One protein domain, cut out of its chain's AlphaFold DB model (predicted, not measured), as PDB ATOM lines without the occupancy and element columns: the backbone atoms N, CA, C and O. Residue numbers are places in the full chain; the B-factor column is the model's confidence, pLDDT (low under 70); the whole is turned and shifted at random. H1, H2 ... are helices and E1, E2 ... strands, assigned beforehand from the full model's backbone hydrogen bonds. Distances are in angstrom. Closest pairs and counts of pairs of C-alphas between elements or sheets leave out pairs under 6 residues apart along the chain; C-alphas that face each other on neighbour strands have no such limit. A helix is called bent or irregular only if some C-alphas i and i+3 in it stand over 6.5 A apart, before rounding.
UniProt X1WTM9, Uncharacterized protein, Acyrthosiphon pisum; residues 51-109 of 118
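This is residues 51 to 109 of the 118 residues of an uncharacterized protein of Acyrthosiphon pisum (UniProt X1WTM9). Picture a small sheet of three strands, bare on one face, with the long helix H1 running along its other face; the short helices H2 and H3 are on that same face, H3 beside E1 and apart from H1. The printed part has 59 residues with three named helices and three named strands, in the order H1, E1, E2, E3, H2, H3 along the chain. The sheet's order is E1 - E2 - E3, antiparallel throughout, and the class is mixed, helices and strands. The whole is compact, with a radius of gyration of the C-alphas of 10.4 A and spans of 25 by 25 by 20 A.

Begin with the sheet: E1, residues 67 to 72, E2, residues 76 to 81, and E3, residues 86 to 90, form a meander, each strand the antiparallel neighbour of the one before. In the hairpin E1 and E2, at 153 degrees between directions, look at N 70 and O 78, 2.8 A apart and within hydrogen-bond range. In the hairpin E2 and E3, at 159 degrees, N 79 and O 87 are within hydrogen-bond range at 2.8 A. E1 and E3 are the edge strands. H1, residues 51 to 65, is on the sheet at a height of 9.3 A, over E2 and E3 and only just not over E1, on which 2 of its 15 C-alphas fall. It runs along the strands, at 19 degrees to E2 on the local plane; the closest C-alphas of H1 and E2 are those of Phe 65 and Thr 81, 6.0 A apart. H3, residues 99 to 105, is on the same face at a height of 6.9 A, over none of the strands; the closest C-alphas of H3 and E1 are those of Gln 68 and Leu 105, 5.2 A apart. H1 and H3, both on one face of the sheet, make two layers with it, and the two helices are apart. H2, residues 91 to 95, is on that face too, only just over E2 with 3 of its C-alphas; it is close to H1 but not clearly touching, the closest C-alphas being those of Leu 52 and Gln 93, 6.8 A apart. In H2 and H3 every O i to N i+4 pair is within hydrogen-bond range; in H1 it is 9 of 11.

Find C-alpha 67 at (0.714, -1.415, 172.514); from there E1 runs 15.6 A to C-alpha 72. E2 covers 16.7 A from C-alpha 76 to C-alpha 81, and E3 13.8 A from 86 to 90. H1 starts at C-alpha 51, at (12.739, 1.201, 158.749), and reaches C-alpha 65 after 22.0 A; it is irregular, with C-alphas 61 and 64 7.3 A apart. H2 measures 6.1 A from C-alpha 91 to 95, and H3 9.8 A from C-alpha 99 to C-alpha 105 at (2.307, 4.586, 173.688).

The two C-alphas farthest apart are those of Lys 64 and Asn 74, at 28.4 A. The printed part has no cut, and the five links between its named elements are tight. The mean pLDDT of the printed part is 82.4; look for values under 70 at residue 51 and residues 108 to 109.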
ATOM      1  N   TYR A  51      12.661   1.826 157.424       69.94
ATOM      2  CA  TYR A  51      12.739   1.201 158.749       69.94
ATOM      3  C   TYR A  51      11.681   1.736 159.731       69.94
ATOM      4  O   TYR A  51      11.052   0.961 160.451       69.94
ATOM      5  N   LEU A  52      11.425   3.047 159.725       75.12
ATOM      6  CA  LEU A  52      10.456   3.690 160.611       75.12
ATOM      7  C   LEU A  52       9.033   3.421 160.118       75.12
ATOM      8  O   LEU A  52       8.136   3.171 160.919       75.12
ATOM      9  N   LYS A  53       8.841   3.344 158.796       78.06
ATOM     10  CA  LYS A  53       7.571   2.935 158.182       78.06
ATOM     11  C   LYS A  53       7.136   1.541 158.646       78.06
ATOM     12  O   LYS A  53       5.981   1.368 159.025       78.06
ATOM     13  N   ARG A  54       8.050   0.560 158.691       81.88
ATOM     14  CA  ARG A  54       7.755  -0.795 159.204       81.88
ATOM     15  C   ARG A  54       7.316  -0.772 160.669       81.88
ATOM     16  O   ARG A  54       6.386  -1.484 161.034       81.88
ATOM     17  N   PHE A  55       7.957   0.053 161.495       83.88
ATOM     18  CA  PHE A  55       7.595   0.206 162.905       83.88
ATOM     19  C   PHE A  55       6.213   0.848 163.090       83.88
ATOM     20  O   PHE A  55       5.385   0.358 163.850       83.88
ATOM     21  N   VAL A  56       5.939   1.909 162.339       80.31
ATOM     22  CA  VAL A  56       4.663   2.631 162.330       80.31
ATOM     23  C   VAL A  56       3.517   1.724 161.860       80.31
ATOM     24  O   VAL A  56       2.478   1.656 162.510       80.31
ATOM     25  N   ILE A  57       3.721   0.944 160.792       83.62
ATOM     26  CA  ILE A  57       2.753  -0.067 160.332       83.62
ATOM     27  C   ILE A  57       2.515  -1.125 161.413       83.62
ATOM     28  O   ILE A  57       1.370  -1.505 161.656       83.62
ATOM     29  N   TRP A  58       3.577  -1.581 162.082       86.62
ATOM     30  CA  TRP A  58       3.462  -2.539 163.179       86.62
ATOM     31  C   TRP A  58       2.617  -1.977 164.328       86.62
ATOM     32  O   TRP A  58       1.669  -2.635 164.752       86.62
ATOM     33  N   ILE A  59       2.866  -0.736 164.766       84.19
ATOM     34  CA  ILE A  59       2.026  -0.072 165.775       84.19
ATOM     35  C   ILE A  59       0.576  -0.052 165.308       84.19
ATOM     36  O   ILE A  59      -0.307  -0.438 166.062       84.19
ATOM     37  N   TRP A  60       0.317   0.361 164.070       82.38
ATOM     38  CA  TRP A  60      -1.044   0.491 163.559       82.38
ATOM     39  C   TRP A  60      -1.792  -0.849 163.524       82.38
ATOM     40  O   TRP A  60      -2.945  -0.926 163.941       82.38
ATOM     41  N   LYS A  61      -1.110  -1.929 163.121       85.25
ATOM     42  CA  LYS A  61      -1.656  -3.295 163.129       85.25
ATOM     43  C   LYS A  61      -1.984  -3.777 164.542       85.25
ATOM     44  O   LYS A  61      -2.939  -4.534 164.729       85.25
ATOM     45  N   HIS A  62      -1.198  -3.344 165.526       82.25
ATOM     46  CA  HIS A  62      -1.250  -3.883 166.876       82.25
ATOM     47  C   HIS A  62      -1.858  -2.959 167.938       82.25
ATOM     48  O   HIS A  62      -2.111  -3.415 169.050       82.25
ATOM     49  N   ILE A  63      -2.167  -1.701 167.616       80.31
ATOM     50  CA  ILE A  63      -2.698  -0.719 168.574       80.31
ATOM     51  C   ILE A  63      -4.022  -1.173 169.197       80.31
ATOM     52  O   ILE A  63      -4.264  -0.906 170.371       80.31
ATOM     53  N   LYS A  64      -4.828  -1.938 168.445       80.25
ATOM     54  CA  LYS A  64      -6.069  -2.563 168.927       80.25
ATOM     55  C   LYS A  64      -5.851  -3.585 170.048       80.25
ATOM     56  O   LYS A  64      -6.740  -3.792 170.858       80.25
ATOM     57  N   PHE A  65      -4.662  -4.185 170.124       81.94
ATOM     58  CA  PHE A  65      -4.286  -5.140 171.172       81.94
ATOM     59  C   PHE A  65      -3.612  -4.466 172.377       81.94
ATOM     60  O   PHE A  65      -3.118  -5.156 173.266       81.94
ATOM     61  N   GLY A  66      -3.562  -3.130 172.414       80.06
ATOM     62  CA  GLY A  66      -2.876  -2.370 173.455       80.06
ATOM     63  C   GLY A  66      -1.360  -2.490 173.327       80.06
ATOM     64  O   GLY A  66      -0.756  -3.407 173.879       80.06
ATOM     65  N   VAL A  67      -0.748  -1.557 172.595       86.75
ATOM     66  CA  VAL A  67       0.714  -1.415 172.514       86.75
ATOM     67  C   VAL A  67       1.175  -0.536 173.671       86.75
ATOM     68  O   VAL A  67       0.688   0.583 173.821       86.75
ATOM     69  N   GLN A  68       2.131  -1.025 174.449       88.31
ATOM     70  CA  GLN A  68       2.832  -0.262 175.476       88.31
ATOM     71  C   GLN A  68       4.318  -0.248 175.158       88.31
ATOM     72  O   GLN A  68       4.878  -1.271 174.777       88.31
ATOM     73  N   CYS A  69       4.948   0.908 175.297       88.44
ATOM     74  CA  CYS A  69       6.368   1.096 175.071       88.44
ATOM     75  C   CYS A  69       7.050   1.536 176.363       88.44
ATOM     76  O   CYS A  69       6.540   2.389 177.091       88.44
ATOM     77  N   GLU A  70       8.217   0.965 176.610       89.12
ATOM     78  CA  GLU A  70       9.058   1.225 177.765       89.12
ATOM     79  C   GLU A  70      10.509   1.445 177.306       89.12
ATOM     80  O   GLU A  70      10.982   0.764 176.381       89.12
ATOM     81  N   PRO A  71      11.208   2.436 177.882       87.25
ATOM     82  CA  PRO A  71      12.636   2.583 177.664       87.25
ATOM     83  C   PRO A  71      13.356   1.381 178.281       87.25
ATOM     84  O   PRO A  71      13.024   0.935 179.376       87.25
ATOM     85  N   ILE A  72      14.330   0.850 177.555       88.06
ATOM     86  CA  ILE A  72      15.227  -0.205 178.020       88.06
ATOM     87  C   ILE A  72      16.669   0.302 177.947       88.06
ATOM     88  O   ILE A  72      16.953   1.326 177.319       88.06
ATOM     89  N   GLU A  73      17.586  -0.435 178.563       84.19
ATOM     90  CA  GLU A  73      19.017  -0.139 178.508       84.19
ATOM     91  C   GLU A  73      19.534  -0.014 177.064       84.19
ATOM     92  O   GLU A  73      18.980  -0.585 176.115       84.19
ATOM     93  N   ASN A  74      20.635   0.728 176.903       86.94
ATOM     94  CA  ASN A  74      21.299   0.999 175.623       86.94
ATOM     95  C   ASN A  74      20.505   1.885 174.650       86.94
ATOM     96  O   ASN A  74      20.515   1.628 173.444       86.94
ATOM     97  N   GLN A  75      19.814   2.919 175.151       88.69
ATOM     98  CA  GLN A  75      19.077   3.891 174.320       88.69
ATOM     99  C   GLN A  75      18.105   3.207 173.348       88.69
ATOM    100  O   GLN A  75      17.984   3.564 172.169       88.69
ATOM    101  N   LYS A  76      17.429   2.161 173.818       88.81
ATOM    102  CA  LYS A  76      16.444   1.413 173.039       88.81
ATOM    103  C   LYS A  76      15.082   1.552 173.694       88.81
ATOM    104  O   LYS A  76      14.951   1.721 174.900       88.81
ATOM    105  N   ILE A  77      14.047   1.481 172.876       88.81
ATOM    106  CA  ILE A  77      12.660   1.469 173.323       88.81
ATOM    107  C   ILE A  77      12.076   0.129 172.912       88.81
ATOM    108  O   ILE A  77      12.106  -0.247 171.735       88.81
ATOM    109  N   ARG A  78      11.547  -0.596 173.894       90.25
ATOM    110  CA  ARG A  78      10.827  -1.845 173.688       90.25
ATOM    111  C   ARG A  78       9.339  -1.549 173.705       90.25
ATOM    112  O   ARG A  78       8.831  -0.975 174.655       90.25
ATOM    113  N   CYS A  79       8.635  -1.977 172.669       89.56
ATOM    114  CA  CYS A  79       7.185  -1.943 172.599       89.56
ATOM    115  C   CYS A  79       6.631  -3.364 172.633       89.56
ATOM    116  O   CYS A  79       7.080  -4.229 171.880       89.56
ATOM    117  N   ILE A  80       5.654  -3.600 173.499       90.06
ATOM    118  CA  ILE A  80       5.025  -4.892 173.749       90.06
ATOM    119  C   ILE A  80       3.512  -4.725 173.606       90.06
ATOM    120  O   ILE A  80       2.925  -3.741 174.050       90.06
ATOM    121  N   THR A  81       2.878  -5.688 172.953       89.19
ATOM    122  CA  THR A  81       1.416  -5.807 172.906       89.19
ATOM    123  C   THR A  81       0.931  -6.731 174.014       89.19
ATOM    124  O   THR A  81       1.661  -7.644 174.400       89.19
ATOM    125  N   LYS A  82      -0.322  -6.593 174.463       80.25
ATOM    126  CA  LYS A  82      -0.908  -7.571 175.402       80.25
ATOM    127  C   LYS A  82      -0.905  -9.006 174.854       80.25
ATOM    128  O   LYS A  82      -0.821  -9.947 175.626       80.25
ATOM    129  N   GLY A  83      -0.936  -9.163 173.528       78.00
ATOM    130  CA  GLY A  83      -0.825 -10.454 172.840       78.00
ATOM    131  C   GLY A  83       0.606 -10.983 172.678       78.00
ATOM    132  O   GLY A  83       0.827 -11.889 171.884       78.00
ATOM    133  N   GLY A  84       1.601 -10.391 173.345       82.94
ATOM    134  CA  GLY A  84       2.974 -10.903 173.365       82.94
ATOM    135  C   GLY A  84       3.843 -10.533 172.159       82.94
ATOM    136  O   GLY A  84       5.041 -10.806 172.182       82.94
ATOM    137  N   ALA A  85       3.310  -9.853 171.136       86.50
ATOM    138  CA  ALA A  85       4.133  -9.314 170.052       86.50
ATOM    139  C   ALA A  85       5.037  -8.190 170.579       86.50
ATOM    140  O   ALA A  85       4.560  -7.274 171.255       86.50
ATOM    141  N   LYS A  86       6.329  -8.251 170.240       89.81
ATOM    142  CA  LYS A  86       7.360  -7.318 170.713       89.81
ATOM    143  C   LYS A  86       8.078  -6.664 169.540       89.81
ATOM    144  O   LYS A  86       8.316  -7.291 168.507       89.81
ATOM    145  N   LYS A  87       8.467  -5.405 169.715       89.81
ATOM    146  CA  LYS A  87       9.294  -4.670 168.760       89.81
ATOM    147  C   LYS A  87      10.258  -3.759 169.501       89.81
ATOM    148  O   LYS A  87       9.854  -3.057 170.419       89.81
ATOM    149  N   VAL A  88      11.525  -3.775 169.100       90.06
ATOM    150  CA  VAL A  88      12.566  -2.918 169.676       90.06
ATOM    151  C   VAL A  88      13.036  -1.945 168.607       90.06
ATOM    152  O   VAL A  88      13.231  -2.339 167.456       90.06
ATOM    153  N   ILE A  89      13.188  -0.685 168.990       88.50
ATOM    154  CA  ILE A  89      13.716   0.392 168.148       88.50
ATOM    155  C   ILE A  89      14.702   1.237 168.949       88.50
ATOM    156  O   ILE A  89      14.701   1.199 170.177       88.50
ATOM    157  N   THR A  90      15.549   2.002 168.270       88.06
ATOM    158  CA  THR A  90      16.468   2.923 168.950       88.06
ATOM    159  C   THR A  90      15.743   4.187 169.410       88.06
ATOM    160  O   THR A  90      14.728   4.596 168.839       88.06
ATOM    161  N   GLU A  91      16.282   4.862 170.417       84.25
ATOM    162  CA  GLU A  91      15.762   6.132 170.920       84.25
ATOM    163  C   GLU A  91      15.765   7.214 169.828       84.25
ATOM    164  O   GLU A  91      14.830   8.006 169.717       84.25
ATOM    165  N   THR A  92      16.766   7.200 168.944       83.62
ATOM    166  CA  THR A  92      16.837   8.090 167.776       83.62
ATOM    167  C   THR A  92      15.665   7.883 166.817       83.62
ATOM    168  O   THR A  92      15.104   8.850 166.300       83.62
ATOM    169  N   GLN A  93      15.243   6.634 166.606       82.25
ATOM    170  CA  GLN A  93      14.063   6.299 165.808       82.25
ATOM    171  C   GLN A  93      12.775   6.678 166.540       82.25
ATOM    172  O   GLN A  93      11.855   7.209 165.921       82.25
ATOM    173  N   TRP A  94      12.729   6.468 167.857       84.69
ATOM    174  CA  TRP A  94      11.608   6.872 168.699       84.69
ATOM    175  C   TRP A  94      11.376   8.383 168.654       84.69
ATOM    176  O   TRP A  94      10.252   8.819 168.432       84.69
ATOM    177  N   LYS A  95      12.430   9.198 168.775       83.31
ATOM    178  CA  LYS A  95      12.353  10.671 168.753       83.31
ATOM    179  C   LYS A  95      11.744  11.233 167.468       83.31
ATOM    180  O   LYS A  95      11.106  12.281 167.520       83.31
ATOM    181  N   ARG A  96      11.877  10.522 166.341       82.94
ATOM    182  CA  ARG A  96      11.264  10.910 165.059       82.94
ATOM    183  C   ARG A  96       9.744  10.761 165.053       82.94
ATOM    184  O   ARG A  96       9.083  11.356 164.210       82.94
ATOM    185  N   ILE A  97       9.177   9.975 165.968       80.94
ATOM    186  CA  ILE A  97       7.734   9.762 166.069       80.94
ATOM    187  C   ILE A  97       7.073  11.004 166.688       80.94
ATOM    188  O   ILE A  97       7.601  11.564 167.657       80.94
ATOM    189  N   PRO A  98       5.892  11.424 166.196       76.62
ATOM    190  CA  PRO A  98       5.171  12.551 166.765       76.62
ATOM    191  C   PRO A  98       4.969  12.394 168.280       76.62
ATOM    192  O   PRO A  98       4.584  11.310 168.735       76.62
ATOM    193  N   PRO A  99       5.197  13.457 169.073       76.88
ATOM    194  CA  PRO A  99       5.117  13.395 170.532       76.88
ATOM    195  C   PRO A  99       3.737  12.942 171.025       76.88
ATOM    196  O   PRO A  99       3.648  12.189 171.987       76.88
ATOM    197  N   SER A 100       2.664  13.287 170.310       74.12
ATOM    198  CA  SER A 100       1.303  12.822 170.612       74.12
ATOM    199  C   SER A 100       1.165  11.297 170.599       74.12
ATOM    200  O   SER A 100       0.487  10.729 171.455       74.12
ATOM    201  N   LEU A 101       1.823  10.615 169.658       76.69
ATOM    202  CA  LEU A 101       1.819   9.157 169.601       76.69
ATOM    203  C   LEU A 101       2.745   8.571 170.666       76.69
ATOM    204  O   LEU A 101       2.365   7.614 171.334       76.69
ATOM    205  N   ARG A 102       3.931   9.164 170.859       83.69
ATOM    206  CA  ARG A 102       4.876   8.725 171.892       83.69
ATOM    207  C   ARG A 102       4.245   8.751 173.277       83.69
ATOM    208  O   ARG A 102       4.285   7.742 173.966       83.69
ATOM    209  N   ASN A 103       3.586   9.848 173.638       80.94
ATOM    210  CA  ASN A 103       2.939  10.017 174.940       80.94
ATOM    211  C   ASN A 103       1.774   9.044 175.152       80.94
ATOM    212  O   ASN A 103       1.473   8.677 176.282       80.94
ATOM    213  N   ARG A 104       1.111   8.623 174.068       79.88
ATOM    214  CA  ARG A 104       0.027   7.636 174.128       79.88
ATOM    215  C   ARG A 104       0.542   6.205 174.282       79.88
ATOM    216  O   ARG A 104      -0.151   5.377 174.860       79.88
ATOM    217  N   LEU A 105       1.704   5.916 173.706       82.88
ATOM    218  CA  LEU A 105       2.307   4.586 173.688       82.88
ATOM    219  C   LEU A 105       3.238   4.342 174.874       82.88
ATOM    220  O   LEU A 105       3.397   3.194 175.275       82.88
ATOM    221  N   LEU A 106       3.860   5.386 175.425       82.38
ATOM    222  CA  LEU A 106       4.649   5.272 176.644       82.38
ATOM    223  C   LEU A 106       3.753   4.764 177.763       82.38
ATOM    224  O   LEU A 106       2.671   5.302 178.010       82.38
ATOM    225  N   LYS A 107       4.225   3.725 178.450       71.19
ATOM    226  CA  LYS A 107       3.645   3.327 179.725       71.19
ATOM    227  C   LYS A 107       3.733   4.557 180.624       71.19
ATOM    228  O   LYS A 107       4.833   4.996 180.949       71.19
ATOM    229  N   LYS A 108       2.587   5.157 180.967       59.00
ATOM    230  CA  LYS A 108       2.550   6.163 182.027       59.00
ATOM    231  C   LYS A 108       3.060   5.444 183.267       59.00
ATOM    232  O   LYS A 108       2.356   4.605 183.820       59.00
ATOM    233  N   THR A 109       4.297   5.715 183.658       43.16
ATOM    234  CA  THR A 109       4.708   5.531 185.038       43.16
ATOM    235  C   THR A 109       3.816   6.477 185.816       43.16
ATOM    236  O   THR A 109       4.041   7.685 185.837       43.16
TER     237      THR A 109